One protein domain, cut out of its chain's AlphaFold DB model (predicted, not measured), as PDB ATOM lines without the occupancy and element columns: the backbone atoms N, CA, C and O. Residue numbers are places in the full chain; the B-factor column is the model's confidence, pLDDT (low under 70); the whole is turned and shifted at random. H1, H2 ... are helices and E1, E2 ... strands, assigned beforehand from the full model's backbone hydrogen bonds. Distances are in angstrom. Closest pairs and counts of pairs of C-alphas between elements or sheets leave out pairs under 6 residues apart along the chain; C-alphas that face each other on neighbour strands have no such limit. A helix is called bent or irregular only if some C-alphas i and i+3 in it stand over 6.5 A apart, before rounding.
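This is residues 5 to 107 of the 115 residues of an uncharacterized protein of Vibrio anguillarum (UniProt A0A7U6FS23). A bent two-stranded hairpin, E1 and E2, packs on a core of three helices running back and forth, H2, H3 and H4; short H1 crosses H2. The printed part has 103 residues, in the order E1 E2 H1 H2 H3 H4, with an antiparallel sheet, class mixed. It is compact, radius of gyration of the C-alphas 13.3 A, but elongated, spanning 40 by 23 by 18 A.

E1, residues 5 to 13, begins at C-alpha 5 (-34.012, -15.667, 117.671) and spans 22.4 A; E2 is 18 to 25, 19.9 A. H1 is 27 to 34, H2 42 to 55, H3 62 to 79, 25.9 A, and H4 88 to 105, 25.4 A, ending at C-alpha 105 (-39.460, -4.254, 111.352).

N 11 and O 20 of E1 and E2 are 2.8 A apart, within hydrogen-bond range. The closest C-alphas of E2 and H2 are Ile 23 and Thr 53, 6.3 A. H3 touches H4, Val 70 to Leu 92, 5.8 A between C-alphas, a steep tilt of 41 degrees, opposite ways. H2 touches H3, Leu 52 to Phe 69, 5.7 A between C-alphas. H1 touches H2, with residues 45 to 49 of H2 alone, about perpendicular at 84 degrees; the closest C-alphas are Ile 30 and Val 45, 6.4 A. Every O i to N i+4 pair is within range in H1, H2, H3 and H4.

The C-alphas farthest apart, Glu 15 and Pro 39, are 42.2 A apart. The printed part has no cut and no long link; residues 40 and 107 have pLDDT under 70.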
ATOM      1  N   SER A   5     -34.081 -15.469 116.222       93.00
ATOM      2  CA  SER A   5     -34.012 -15.667 117.671       93.00
ATOM      3  C   SER A   5     -33.528 -14.401 118.372       93.00
ATOM      4  O   SER A   5     -34.081 -14.005 119.397       93.00
ATOM      5  N   THR A   6     -32.483 -13.758 117.848       92.94
ATOM      6  CA  THR A   6     -31.874 -12.557 118.443       92.94
ATOM      7  C   THR A   6     -31.220 -11.691 117.366       92.94
ATOM      8  O   THR A   6     -30.635 -12.211 116.421       92.94
ATOM      9  N   ILE A   7     -31.318 -10.367 117.512       91.81
ATOM     10  CA  ILE A   7     -30.585  -9.385 116.700       91.81
ATOM     11  C   ILE A   7     -29.553  -8.734 117.619       91.81
ATOM     12  O   ILE A   7     -29.928  -8.030 118.555       91.81
ATOM     13  N   HIS A   8     -28.269  -8.977 117.367       90.75
ATOM     14  CA  HIS A   8     -27.175  -8.434 118.178       90.75
ATOM     15  C   HIS A   8     -26.880  -6.987 117.806       90.75
ATOM     16  O   HIS A   8     -26.786  -6.119 118.668       90.75
ATOM     17  N   ASN A   9     -26.748  -6.734 116.504       88.56
ATOM     18  CA  ASN A   9     -26.526  -5.417 115.922       88.56
ATOM     19  C   ASN A   9     -27.179  -5.369 114.541       88.56
ATOM     20  O   ASN A   9     -27.164  -6.364 113.818       88.56
ATOM     21  N   ALA A  10     -27.708  -4.208 114.165       90.00
ATOM     22  CA  ALA A  10     -28.228  -3.966 112.826       90.00
ATOM     23  C   ALA A  10     -27.996  -2.508 112.418       90.00
ATOM     24  O   ALA A  10     -28.266  -1.590 113.198       90.00
ATOM     25  N   ILE A  11     -27.518  -2.316 111.192       89.94
ATOM     26  CA  ILE A  11     -27.389  -1.036 110.499       89.94
ATOM     27  C   ILE A  11     -28.381  -1.076 109.341       89.94
ATOM     28  O   ILE A  11     -28.387  -2.028 108.562       89.94
ATOM     29  N   ILE A  12     -29.243  -0.067 109.254       89.62
ATOM     30  CA  ILE A  12     -30.281   0.027 108.227       89.62
ATOM     31  C   ILE A  12     -30.222   1.435 107.642       89.62
ATOM     32  O   ILE A  12     -30.385   2.407 108.380       89.62
ATOM     33  N   SER A  13     -30.034   1.543 106.327       86.56
ATOM     34  CA  SER A  13     -30.232   2.794 105.595       86.56
ATOM     35  C   SER A  13     -31.522   2.705 104.793       86.56
ATOM     36  O   SER A  13     -31.622   1.925 103.845       86.56
ATOM     37  N   GLU A  14     -32.525   3.505 105.162       83.69
ATOM     38  CA  GLU A  14     -33.789   3.571 104.416       83.69
ATOM     39  C   GLU A  14     -33.602   4.231 103.038       83.69
ATOM     40  O   GLU A  14     -34.235   3.816 102.068       83.69
ATOM     41  N   GLU A  15     -32.690   5.204 102.939       82.12
ATOM     42  CA  GLU A  15     -32.382   5.932 101.702       82.12
ATOM     43  C   GLU A  15     -31.761   5.010 100.646       82.12
ATOM     44  O   GLU A  15     -32.207   4.976  99.499       82.12
ATOM     45  N   ASN A  16     -30.798   4.183 101.064       77.81
ATOM     46  CA  ASN A  16     -30.075   3.277 100.171       77.81
ATOM     47  C   ASN A  16     -30.652   1.855 100.152       77.81
ATOM     48  O   ASN A  16     -30.158   0.995  99.420       77.81
ATOM     49  N   LYS A  17     -31.696   1.587 100.952       84.75
ATOM     50  CA  LYS A  17     -32.271   0.248 101.171       84.75
ATOM     51  C   LYS A  17     -31.197  -0.790 101.515       84.75
ATOM     52  O   LYS A  17     -31.258  -1.933 101.045       84.75
ATOM     53  N   THR A  18     -30.200  -0.379 102.296       90.12
ATOM     54  CA  THR A  18     -29.103  -1.240 102.732       90.12
ATOM     55  C   THR A  18     -29.353  -1.765 104.134       90.12
ATOM     56  O   THR A  18     -29.988  -1.114 104.967       90.12
ATOM     57  N   VAL A  19     -28.862  -2.975 104.380       91.62
ATOM     58  CA  VAL A  19     -28.899  -3.641 105.679       91.62
ATOM     59  C   VAL A  19     -27.519  -4.237 105.946       91.62
ATOM     60  O   VAL A  19     -26.884  -4.757 105.034       91.62
ATOM     61  N   ALA A  20     -27.065  -4.178 107.190       92.62
ATOM     62  CA  ALA A  20     -26.049  -5.065 107.746       92.62
ATOM     63  C   ALA A  20     -26.559  -5.540 109.103       92.62
ATOM     64  O   ALA A  20     -27.077  -4.728 109.869       92.62
ATOM     65  N   ALA A  21     -26.433  -6.818 109.428       92.31
ATOM     66  CA  ALA A  21     -26.898  -7.334 110.701       92.31
ATOM     67  C   ALA A  21     -26.083  -8.530 111.187       92.31
ATOM     68  O   ALA A  21     -25.659  -9.385 110.417       92.31
ATOM     69  N   SER A  22     -25.937  -8.602 112.506       92.56
ATOM     70  CA  SER A  22     -25.488  -9.787 113.225       92.56
ATOM     71  C   SER A  22     -26.695 -10.365 113.957       92.56
ATOM     72  O   SER A  22     -27.293  -9.689 114.800       92.56
ATOM     73  N   ILE A  23     -27.083 -11.587 113.592       93.31
ATOM     74  CA  ILE A  23     -28.316 -12.236 114.050       93.31
ATOM     75  C   ILE A  23     -28.074 -13.701 114.413       93.31
ATOM     76  O   ILE A  23     -27.225 -14.360 113.811       93.31
ATOM     77  N   ASP A  24     -28.904 -14.211 115.321       93.69
ATOM     78  CA  ASP A  24     -29.083 -15.641 115.561       93.69
ATOM     79  C   ASP A  24     -30.430 -16.077 114.988       93.69
ATOM     80  O   ASP A  24     -31.465 -15.472 115.285       93.69
ATOM     81  N   LEU A  25     -30.438 -17.146 114.195       94.31
ATOM     82  CA  LEU A  25     -31.655 -17.707 113.614       94.31
ATOM     83  C   LEU A  25     -32.231 -18.821 114.490       94.31
ATOM     84  O   LEU A  25     -31.519 -19.523 115.211       94.31
ATOM     85  N   ASN A  26     -33.548 -18.987 114.429       94.12
ATOM     86  CA  ASN A  26     -34.238 -20.086 115.084       94.12
ATOM     87  C   ASN A  26     -34.222 -21.313 114.163       94.12
ATOM     88  O   ASN A  26     -34.942 -21.346 113.165       94.12
ATOM     89  N   LYS A  27     -33.430 -22.336 114.509       91.88
ATOM     90  CA  LYS A  27     -33.317 -23.573 113.717       91.88
ATOM     91  C   LYS A  27     -34.655 -24.288 113.523       91.88
ATOM     92  O   LYS A  27     -34.938 -24.723 112.410       91.88
ATOM     93  N   ASP A  28     -35.512 -24.334 114.541       91.94
ATOM     94  CA  ASP A  28     -36.852 -24.928 114.423       91.94
ATOM     95  C   ASP A  28     -37.712 -24.154 113.417       91.94
ATOM     96  O   ASP A  28     -38.494 -24.734 112.661       91.94
ATOM     97  N   ALA A  29     -37.535 -22.832 113.357       92.69
ATOM     98  CA  ALA A  29     -38.198 -21.991 112.372       92.69
ATOM     99  C   ALA A  29     -37.681 -22.222 110.953       92.69
ATOM    100  O   ALA A  29     -38.484 -22.216 110.025       92.69
ATOM    101  N   ILE A  30     -36.388 -22.512 110.785       93.31
ATOM    102  CA  ILE A  30     -35.821 -22.930 109.499       93.31
ATOM    103  C   ILE A  30     -36.437 -24.271 109.073       93.31
ATOM    104  O   ILE A  30     -36.985 -24.362 107.975       93.31
ATOM    105  N   PHE A  31     -36.440 -25.284 109.947       92.06
ATOM    106  CA  PHE A  31     -37.090 -26.573 109.666       92.06
ATOM    107  C   PHE A  31     -38.544 -26.391 109.229       92.06
ATOM    108  O   PHE A  31     -38.955 -26.895 108.181       92.06
ATOM    109  N   SER A  32     -39.305 -25.605 109.994       92.00
ATOM    110  CA  SER A  32     -40.698 -25.304 109.682       92.00
ATOM    111  C   SER A  32     -40.860 -24.555 108.359       92.00
ATOM    112  O   SER A  32     -41.814 -24.833 107.641       92.00
ATOM    113  N   PHE A  33     -39.970 -23.617 108.025       93.06
ATOM    114  CA  PHE A  33     -40.059 -22.827 106.794       93.06
ATOM    115  C   PHE A  33     -39.824 -23.690 105.551       93.06
ATOM    116  O   PHE A  33     -40.528 -23.582 104.547       93.06
ATOM    117  N   PHE A  34     -38.845 -24.592 105.621       91.38
ATOM    118  CA  PHE A  34     -38.487 -25.460 104.504       91.38
ATOM    119  C   PHE A  34     -39.321 -26.752 104.434       91.38
ATOM    120  O   PHE A  34     -39.145 -27.519 103.483       91.38
ATOM    121  N   ASN A  35     -40.276 -26.951 105.355       90.19
ATOM    122  CA  ASN A  35     -41.050 -28.186 105.547       90.19
ATOM    123  C   ASN A  35     -40.149 -29.421 105.731       90.19
ATOM    124  O   ASN A  35     -40.354 -30.461 105.106       90.19
ATOM    125  N   MET A  36     -39.130 -29.285 106.577       86.56
ATOM    126  CA  MET A  36     -38.177 -30.340 106.918       86.56
ATOM    127  C   MET A  36     -38.414 -30.842 108.344       86.56
ATOM    128  O   MET A  36     -38.853 -30.093 109.214       86.56
ATOM    129  N   THR A  37     -38.104 -32.114 108.593       82.19
ATOM    130  CA  THR A  37     -38.239 -32.746 109.914       82.19
ATOM    131  C   THR A  37     -36.872 -33.178 110.446       82.19
ATOM    132  O   THR A  37     -36.234 -33.999 109.782       82.19
ATOM    133  N   PRO A  38     -36.451 -32.714 111.637       77.25
ATOM    134  CA  PRO A  38     -35.233 -33.189 112.292       77.25
ATOM    135  C   PRO A  38     -35.251 -34.712 112.530       77.25
ATOM    136  O   PRO A  38     -36.334 -35.290 112.672       77.25
ATOM    137  N   PRO A  39     -34.085 -35.383 112.629       72.56
ATOM    138  CA  PRO A  39     -32.723 -34.855 112.436       72.56
ATOM    139  C   PRO A  39     -32.245 -34.957 110.978       72.56
ATOM    140  O   PRO A  39     -31.137 -34.558 110.619       72.56
ATOM    141  N   HIS A  40     -33.067 -35.545 110.108       68.12
ATOM    142  CA  HIS A  40     -32.804 -35.562 108.681       68.12
ATOM    143  C   HIS A  40     -32.805 -34.094 108.228       68.12
ATOM    144  O   HIS A  40     -33.814 -33.419 108.401       68.12
ATOM    145  N   ASN A  41     -31.702 -33.591 107.671       81.75
ATOM    146  CA  ASN A  41     -31.491 -32.193 107.241       81.75
ATOM    147  C   ASN A  41     -30.880 -31.211 108.267       81.75
ATOM    148  O   ASN A  41     -30.861 -30.015 107.976       81.75
ATOM    149  N   ASP A  42     -30.310 -31.668 109.389       86.94
ATOM    150  CA  ASP A  42     -29.531 -30.786 110.288       86.94
ATOM    151  C   ASP A  42     -28.425 -30.027 109.531       86.94
ATOM    152  O   ASP A  42     -28.293 -28.812 109.668       86.94
ATOM    153  N   GLU A  43     -27.705 -30.719 108.643       89.62
ATOM    154  CA  GLU A  43     -26.644 -30.123 107.823       89.62
ATOM    155  C   GLU A  43     -27.175 -29.016 106.899       89.62
ATOM    156  O   GLU A  43     -26.584 -27.944 106.800       89.62
ATOM    157  N   PHE A  44     -28.334 -29.220 106.265       91.00
ATOM    158  CA  PHE A  44     -28.967 -28.189 105.438       91.00
ATOM    159  C   PHE A  44     -29.325 -26.952 106.269       91.00
ATOM    160  O   PHE A  44     -29.073 -25.822 105.845       91.00
ATOM    161  N   VAL A  45     -29.914 -27.159 107.450       91.94
ATOM    162  CA  VAL A  45     -30.319 -26.070 108.345       91.94
ATOM    163  C   VAL A  45     -29.104 -25.295 108.847       91.94
ATOM    164  O   VAL A  45     -29.143 -24.063 108.874       91.94
ATOM    165  N   ASP A  46     -28.014 -25.985 109.174       92.12
ATOM    166  CA  ASP A  46     -26.752 -25.361 109.568       92.12
ATOM    167  C   ASP A  46     -26.168 -24.507 108.445       92.12
ATOM    168  O   ASP A  46     -25.772 -23.363 108.680       92.12
ATOM    169  N   VAL A  47     -26.189 -25.010 107.210       93.50
ATOM    170  CA  VAL A  47     -25.716 -24.275 106.030       93.50
ATOM    171  C   VAL A  47     -26.558 -23.032 105.779       93.50
ATOM    172  O   VAL A  47     -26.008 -21.942 105.627       93.50
ATOM    173  N   VAL A  48     -27.886 -23.167 105.765       93.88
ATOM    174  CA  VAL A  48     -28.806 -22.033 105.595       93.88
ATOM    175  C   VAL A  48     -28.577 -20.986 106.678       93.88
ATOM    176  O   VAL A  48     -28.438 -19.801 106.368       93.88
ATOM    177  N   SER A  49     -28.493 -21.418 107.937       94.06
ATOM    178  CA  SER A  49     -28.297 -20.509 109.060       94.06
ATOM    179  C   SER A  49     -26.966 -19.771 108.953       94.06
ATOM    180  O   SER A  49     -26.926 -18.549 109.065       94.06
ATOM    181  N   HIS A  50     -25.877 -20.505 108.725       94.44
ATOM    182  CA  HIS A  50     -24.535 -19.940 108.676       94.44
ATOM    183  C   HIS A  50     -24.377 -18.958 107.515       94.44
ATOM    184  O   HIS A  50     -23.911 -17.837 107.716       94.44
ATOM    185  N   ARG A  51     -24.814 -19.345 106.308       94.19
ATOM    186  CA  ARG A  51     -24.651 -18.509 105.114       94.19
ATOM    187  C   ARG A  51     -25.484 -17.243 105.176       94.19
ATOM    188  O   ARG A  51     -24.986 -16.202 104.766       94.19
ATOM    189  N   LEU A  52     -26.704 -17.286 105.715       92.62
ATOM    190  CA  LEU A  52     -27.488 -16.059 105.842       92.62
ATOM    191  C   LEU A  52     -26.823 -15.080 106.816       92.62
ATOM    192  O   LEU A  52     -26.632 -13.916 106.466       92.62
ATOM    193  N   THR A  53     -26.390 -15.556 107.988       92.69
ATOM    194  CA  THR A  53     -25.670 -14.723 108.963       92.69
ATOM    195  C   THR A  53     -24.376 -14.151 108.380       92.69
ATOM    196  O   THR A  53     -24.089 -12.973 108.579       92.69
ATOM    197  N   GLU A  54     -23.616 -14.943 107.624       92.12
ATOM    198  CA  GLU A  54     -22.391 -14.490 106.954       92.12
ATOM    199  C   GLU A  54     -22.678 -13.417 105.895       92.12
ATOM    200  O   GLU A  54     -22.001 -12.391 105.851       92.12
ATOM    201  N   THR A  55     -23.708 -13.606 105.065       92.44
ATOM    202  CA  THR A  55     -24.051 -12.618 104.030       92.44
ATOM    203  C   THR A  55     -24.485 -11.284 104.626       92.44
ATOM    204  O   THR A  55     -24.052 -10.242 104.140       92.44
ATOM    205  N   LEU A  56     -25.233 -11.302 105.736       92.44
ATOM    206  CA  LEU A  56     -25.736 -10.101 106.406       92.44
ATOM    207  C   LEU A  56     -24.652  -9.275 107.116       92.44
ATOM    208  O   LEU A  56     -24.929  -8.147 107.515       92.44
ATOM    209  N   PHE A  57     -23.418  -9.766 107.245       87.50
ATOM    210  CA  PHE A  57     -22.360  -9.080 108.000       87.50
ATOM    211  C   PHE A  57     -21.869  -7.767 107.366       87.50
ATOM    212  O   PHE A  57     -21.244  -6.953 108.042       87.50
ATOM    213  N   SER A  58     -22.122  -7.560 106.071       87.81
ATOM    214  CA  SER A  58     -21.699  -6.367 105.326       87.81
ATOM    215  C   SER A  58     -22.884  -5.479 104.960       87.81
ATOM    216  O   SER A  58     -23.946  -5.984 104.603       87.81
ATOM    217  N   GLU A  59     -22.688  -4.158 104.971       89.88
ATOM    218  CA  GLU A  59     -23.703  -3.221 104.484       89.88
ATOM    219  C   GLU A  59     -23.879  -3.370 102.972       89.88
ATOM    220  O   GLU A  59     -22.991  -3.035 102.187       89.88
ATOM    221  N   ARG A  60     -25.034  -3.910 102.575       91.38
ATOM    222  CA  ARG A  60     -25.418  -4.133 101.178       91.38
ATOM    223  C   ARG A  60     -26.900  -3.913 100.988       91.38
ATOM    224  O   ARG A  60     -27.665  -3.923 101.953       91.38
ATOM    225  N   SER A  61     -27.315  -3.733  99.741       92.38
ATOM    226  CA  SER A  61     -28.734  -3.668  99.416       92.38
ATOM    227  C   SER A  61     -29.441  -4.983  99.767       92.38
ATOM    228  O   SER A  61     -28.862  -6.069  99.708       92.38
ATOM    229  N   VAL A  62     -30.736  -4.903 100.083       90.38
ATOM    230  CA  VAL A  62     -31.579  -6.096 100.313       90.38
ATOM    231  C   VAL A  62     -31.534  -7.070  99.127       90.38
ATOM    232  O   VAL A  62     -31.622  -8.283  99.305       90.38
ATOM    233  N   THR A  63     -31.405  -6.559  97.902       92.69
ATOM    234  CA  THR A  63     -31.289  -7.399  96.703       92.69
ATOM    235  C   THR A  63     -29.973  -8.166  96.677       92.69
ATOM    236  O   THR A  63     -30.013  -9.381  96.514       92.69
ATOM    237  N   GLU A  64     -28.842  -7.503  96.926       93.62
ATOM    238  CA  GLU A  64     -27.534  -8.169  96.975       93.62
ATOM    239  C   GLU A  64     -27.488  -9.260  98.046       93.62
ATOM    240  O   GLU A  64     -27.016 -10.358  97.767       93.62
ATOM    241  N   HIS A  65     -28.030  -9.002  99.244       92.31
ATOM    242  CA  HIS A  65     -28.093 -10.014 100.307       92.31
ATOM    243  C   HIS A  65     -28.835 -11.273  99.871       92.31
ATOM    244  O   HIS A  65     -28.347 -12.379 100.086       92.31
ATOM    245  N   ARG A  66     -29.993 -11.118  99.218       93.75
ATOM    246  CA  ARG A  66     -30.784 -12.255  98.723       93.75
ATOM    247  C   ARG A  66     -30.024 -13.051  97.667       93.75
ATOM    248  O   ARG A  66     -29.934 -14.270  97.771       93.75
ATOM    249  N   GLU A  67     -29.455 -12.371  96.675       94.38
ATOM    250  CA  GLU A  67     -28.706 -13.022  95.595       94.38
ATOM    251  C   GLU A  67     -27.479 -13.770  96.128       94.38
ATOM    252  O   GLU A  67     -27.236 -14.924  95.761       94.38
ATOM    253  N   TRP A  68     -26.734 -13.140  97.037       94.56
ATOM    254  CA  TRP A  68     -25.548 -13.726  97.654       94.56
ATOM    255  C   TRP A  68     -25.894 -14.924  98.523       94.56
ATOM    256  O   TRP A  68     -25.251 -15.963  98.400       94.56
ATOM    257  N   PHE A  69     -26.936 -14.812  99.343       95.62
ATOM    258  CA  PHE A  69     -27.411 -15.907 100.177       95.62
ATOM    259  C   PHE A  69     -27.812 -17.125  99.341       95.62
ATOM    260  O   PHE A  69     -27.327 -18.233  99.588       95.62
ATOM    261  N   VAL A  70     -28.646 -16.923  98.315       95.25
ATOM    262  CA  VAL A  70     -29.084 -18.003  97.420       95.25
ATOM    263  C   VAL A  70     -27.875 -18.655  96.752       95.25
ATOM    264  O   VAL A  70     -27.768 -19.880  96.733       95.25
ATOM    265  N   SER A  71     -26.944 -17.855  96.229       95.12
ATOM    266  CA  SER A  71     -25.727 -18.362  95.590       95.12
ATOM    267  C   SER A  71     -24.859 -19.178  96.557       95.12
ATOM    268  O   SER A  71     -24.474 -20.306  96.241       95.12
ATOM    269  N   ALA A  72     -24.614 -18.658  97.764       93.56
ATOM    270  CA  ALA A  72     -23.763 -19.284  98.771       93.56
ATOM    271  C   ALA A  72     -24.328 -20.621  99.272       93.56
ATOM    272  O   ALA A  72     -23.597 -21.608  99.369       93.56
ATOM    273  N   VAL A  73     -25.636 -20.681  99.541       93.50
ATOM    274  CA  VAL A  73     -26.291 -21.923  99.971       93.50
ATOM    275  C   VAL A  73     -26.307 -22.957  98.848       93.50
ATOM    276  O   VAL A  73     -25.984 -24.118  99.089       93.50
ATOM    277  N   ARG A  74     -26.621 -22.556  97.608       93.00
ATOM    278  CA  ARG A  74     -26.601 -23.469  96.451       93.00
ATOM    279  C   ARG A  74     -25.225 -24.079  96.220       93.00
ATOM    280  O   ARG A  74     -25.137 -25.279  95.974       93.00
ATOM    281  N   TYR A  75     -24.182 -23.252  96.275       91.81
ATOM    282  CA  TYR A  75     -22.806 -23.706  96.115       91.81
ATOM    283  C   TYR A  75     -22.468 -24.767  97.161       91.81
ATOM    284  O   TYR A  75     -22.040 -25.861  96.808       91.81
ATOM    285  N   PHE A  76     -22.752 -24.483  98.432       90.75
ATOM    286  CA  PHE A  76     -22.386 -25.376  99.523       90.75
ATOM    287  C   PHE A  76     -23.179 -26.687  99.522       90.75
ATOM    288  O   PHE A  76     -22.607 -27.757  99.685       90.75
ATOM    289  N   ILE A  77     -24.489 -26.633  99.274       89.69
ATOM    290  CA  ILE A  77     -25.321 -27.840  99.162       89.69
ATOM    291  C   ILE A  77     -24.836 -28.742  98.023       89.69
ATOM    292  O   ILE A  77     -24.810 -29.962  98.177       89.69
ATOM    293  N   SER A  78     -24.425 -28.150  96.896       88.56
ATOM    294  CA  SER A  78     -23.861 -28.902  95.776       88.56
ATOM    295  C   SER A  78     -22.496 -29.506  96.108       88.56
ATOM    296  O   SER A  78     -22.236 -30.634  95.701       88.56
ATOM    297  N   ASP A  79     -21.636 -28.765  96.808       89.50
ATOM    298  CA  ASP A  79     -20.287 -29.201  97.190       89.50
ATOM    299  C   ASP A  79     -20.331 -30.353  98.207       89.50
ATOM    300  O   ASP A  79     -19.633 -31.354  98.057       89.50
ATOM    301  N   CYS A  80     -21.239 -30.273  99.182       84.31
ATOM    302  CA  CYS A  80     -21.423 -31.296 100.213       84.31
ATOM    303  C   CYS A  80     -22.323 -32.466  99.778       84.31
ATOM    304  O   CYS A  80     -22.518 -33.409 100.541       84.31
ATOM    305  N   GLY A  81     -22.893 -32.432  98.568       83.88
ATOM    306  CA  GLY A  81     -23.803 -33.479  98.087       83.88
ATOM    307  C   GLY A  81     -25.110 -33.577  98.885       83.88
ATOM    308  O   GLY A  81     -25.734 -34.639  98.929       83.88
ATOM    309  N   ILE A  82     -25.533 -32.480  99.519       83.19
ATOM    310  CA  ILE A  82     -26.770 -32.422 100.300       83.19
ATOM    311  C   ILE A  82     -27.960 -32.477  99.334       83.19
ATOM    312  O   ILE A  82     -28.006 -31.791  98.311       83.19
ATOM    313  N   SER A  83     -28.954 -33.305  99.655       78.19
ATOM    314  CA  SER A  83     -30.163 -33.420  98.835       78.19
ATOM    315  C   SER A  83     -30.936 -32.101  98.819       78.19
ATOM    316  O   SER A  83     -31.210 -31.507  99.861       78.19
ATOM    317  N   THR A  84     -31.304 -31.638  97.626       76.56
ATOM    318  CA  THR A  84     -32.067 -30.401  97.449       76.56
ATOM    319  C   THR A  84     -33.567 -30.662  97.515       76.56
ATOM    320  O   THR A  84     -34.062 -31.737  97.179       76.56
ATOM    321  N   ILE A  85     -34.313 -29.641  97.927       83.38
ATOM    322  CA  ILE A  85     -35.775 -29.637  97.860       83.38
ATOM    323  C   ILE A  85     -36.264 -29.012  96.544       83.38
ATOM    324  O   ILE A  85     -35.556 -28.192  95.948       83.38
ATOM    325  N   PRO A  86     -37.500 -29.316  96.109       86.62
ATOM    326  CA  PRO A  86     -38.129 -28.609  94.998       86.62
ATOM    327  C   PRO A  86     -38.199 -27.097  95.254       86.62
ATOM    328  O   PRO A  86     -38.510 -26.665  96.369       86.62
ATOM    329  N   ASN A  87     -37.946 -26.308  94.205       89.81
ATOM    330  CA  ASN A  87     -37.978 -24.839  94.222       89.81
ATOM    331  C   ASN A  87     -37.057 -24.213  95.286       89.81
ATOM    332  O   ASN A  87     -37.393 -23.198  95.892       89.81
ATOM    333  N   LEU A  88     -35.890 -24.826  95.531       90.50
ATOM    334  CA  LEU A  88     -34.947 -24.377  96.558       90.50
ATOM    335  C   LEU A  88     -34.591 -22.888  96.428       90.50
ATOM    336  O   LEU A  88     -34.605 -22.183  97.428       90.50
ATOM    337  N   ASN A  89     -34.301 -22.394  95.222       93.19
ATOM    338  CA  ASN A  89     -33.887 -20.999  95.026       93.19
ATOM    339  C   ASN A  89     -34.984 -20.005  95.419       93.19
ATOM    340  O   ASN A  89     -34.690 -19.001  96.066       93.19
ATOM    341  N   ASP A  90     -36.231 -20.301  95.055       94.75
ATOM    342  CA  ASP A  90     -37.376 -19.453  95.384       94.75
ATOM    343  C   ASP A  90     -37.584 -19.450  96.900       94.75
ATOM    344  O   ASP A  90     -37.622 -18.392  97.518       94.75
ATOM    345  N   LYS A  91     -37.550 -20.634  97.528       94.44
ATOM    346  CA  LYS A  91     -37.646 -20.759  98.987       94.44
ATOM    347  C   LYS A  91     -36.517 -20.041  99.725       94.44
ATOM    348  O   LYS A  91     -36.767 -19.433 100.756       94.44
ATOM    349  N   LEU A  92     -35.281 -20.100  99.227       95.38
ATOM    350  CA  LEU A  92     -34.153 -19.362  99.805       95.38
ATOM    351  C   LEU A  92     -34.345 -17.846  99.648       95.38
ATOM    352  O   LEU A  92     -34.062 -17.090 100.575       95.38
ATOM    353  N   THR A  93     -34.861 -17.403  98.503       95.56
ATOM    354  CA  THR A  93     -35.164 -15.987  98.258       95.56
ATOM    355  C   THR A  93     -36.233 -15.481  99.225       95.56
ATOM    356  O   THR A  93     -36.029 -14.453  99.874       95.56
ATOM    357  N   ASP A  94     -37.328 -16.230  99.373       95.88
ATOM    358  CA  ASP A  94     -38.420 -15.923 100.301       95.88
ATOM    359  C   ASP A  94     -37.930 -15.929 101.752       95.88
ATOM    360  O   ASP A  94     -38.229 -15.016 102.520       95.88
ATOM    361  N   PHE A  95     -37.113 -16.921 102.118       96.00
ATOM    362  CA  PHE A  95     -36.536 -17.033 103.454       96.00
ATOM    363  C   PHE A  95     -35.670 -15.819 103.807       96.00
ATOM    364  O   PHE A  95     -35.874 -15.191 104.848       96.00
ATOM    365  N   ALA A  96     -34.733 -15.444 102.931       95.06
ATOM    366  CA  ALA A  96     -33.898 -14.265 103.143       95.06
ATOM    367  C   ALA A  96     -34.733 -12.981 103.217       95.06
ATOM    368  O   ALA A  96     -34.447 -12.106 104.033       95.06
ATOM    369  N   GLN A  97     -35.781 -12.869 102.398       94.81
ATOM    370  CA  GLN A  97     -36.680 -11.721 102.424       94.81
ATOM    371  C   GLN A  97     -37.455 -11.609 103.742       94.81
ATOM    372  O   GLN A  97     -37.561 -10.506 104.276       94.81
ATOM    373  N   GLU A  98     -37.967 -12.716 104.282       95.38
ATOM    374  CA  GLU A  98     -38.658 -12.722 105.576       95.38
ATOM    375  C   GLU A  98     -37.708 -12.372 106.727       95.38
ATOM    376  O   GLU A  98     -38.034 -11.513 107.548       95.38
ATOM    377  N   VAL A  99     -36.497 -12.943 106.748       94.88
ATOM    378  CA  VAL A  99     -35.476 -12.606 107.756       94.88
ATOM    379  C   VAL A  99     -35.117 -11.122 107.692       94.88
ATOM    380  O   VAL A  99     -35.211 -10.419 108.696       94.88
ATOM    381  N   ILE A 100     -34.771 -10.596 106.514       93.38
ATOM    382  CA  ILE A 100     -34.469  -9.166 106.353       93.38
ATOM    383  C   ILE A 100     -35.687  -8.311 106.735       93.38
ATOM    384  O   ILE A 100     -35.540  -7.273 107.377       93.38
ATOM    385  N   GLY A 101     -36.897  -8.758 106.402       92.06
ATOM    386  CA  GLY A 101     -38.143  -8.113 106.801       92.06
ATOM    387  C   GLY A 101     -38.320  -8.027 108.319       92.06
ATOM    388  O   GLY A 101     -38.746  -6.982 108.813       92.06
ATOM    389  N   GLU A 102     -37.976  -9.075 109.073       93.12
ATOM    390  CA  GLU A 102     -37.963  -9.042 110.541       93.12
ATOM    391  C   GLU A 102     -36.956  -8.006 111.078       93.12
ATOM    392  O   GLU A 102     -37.307  -7.248 111.982       93.12
ATOM    393  N   ILE A 103     -35.761  -7.899 110.479       91.94
ATOM    394  CA  ILE A 103     -34.733  -6.902 110.849       91.94
ATOM    395  C   ILE A 103     -35.222  -5.473 110.580       91.94
ATOM    396  O   ILE A 103     -35.092  -4.584 111.418       91.94
ATOM    397  N   LEU A 104     -35.829  -5.234 109.416       89.19
ATOM    398  CA  LEU A 104     -36.368  -3.919 109.059       89.19
ATOM    399  C   LEU A 104     -37.532  -3.507 109.976       89.19
ATOM    400  O   LEU A 104     -37.683  -2.330 110.308       89.19
ATOM    401  N   LYS A 105     -38.354  -4.475 110.406       87.12
ATOM    402  CA  LYS A 105     -39.460  -4.254 111.352       87.12
ATOM    403  C   LYS A 105     -38.976  -4.050 112.783       87.12
ATOM    404  O   LYS A 105     -39.666  -3.387 113.553       87.12
ATOM    405  N   SER A 106     -37.807  -4.570 113.152       78.88
ATOM    406  CA  SER A 106     -37.266  -4.466 114.508       78.88
ATOM    407  C   SER A 106     -36.670  -3.090 114.836       78.88
ATOM    408  O   SER A 106     -35.773  -3.044 115.675       78.88
ATOM    409  N   LYS A 107     -37.119  -2.000 114.171       60.44
ATOM    410  CA  LYS A 107     -36.624  -0.611 114.314       60.44
ATOM    411  C   LYS A 107     -36.047  -0.368 115.721       60.44
ATOM    412  O   LYS A 107     -36.750  -0.425 116.725       60.44
TER     413      LYS A 107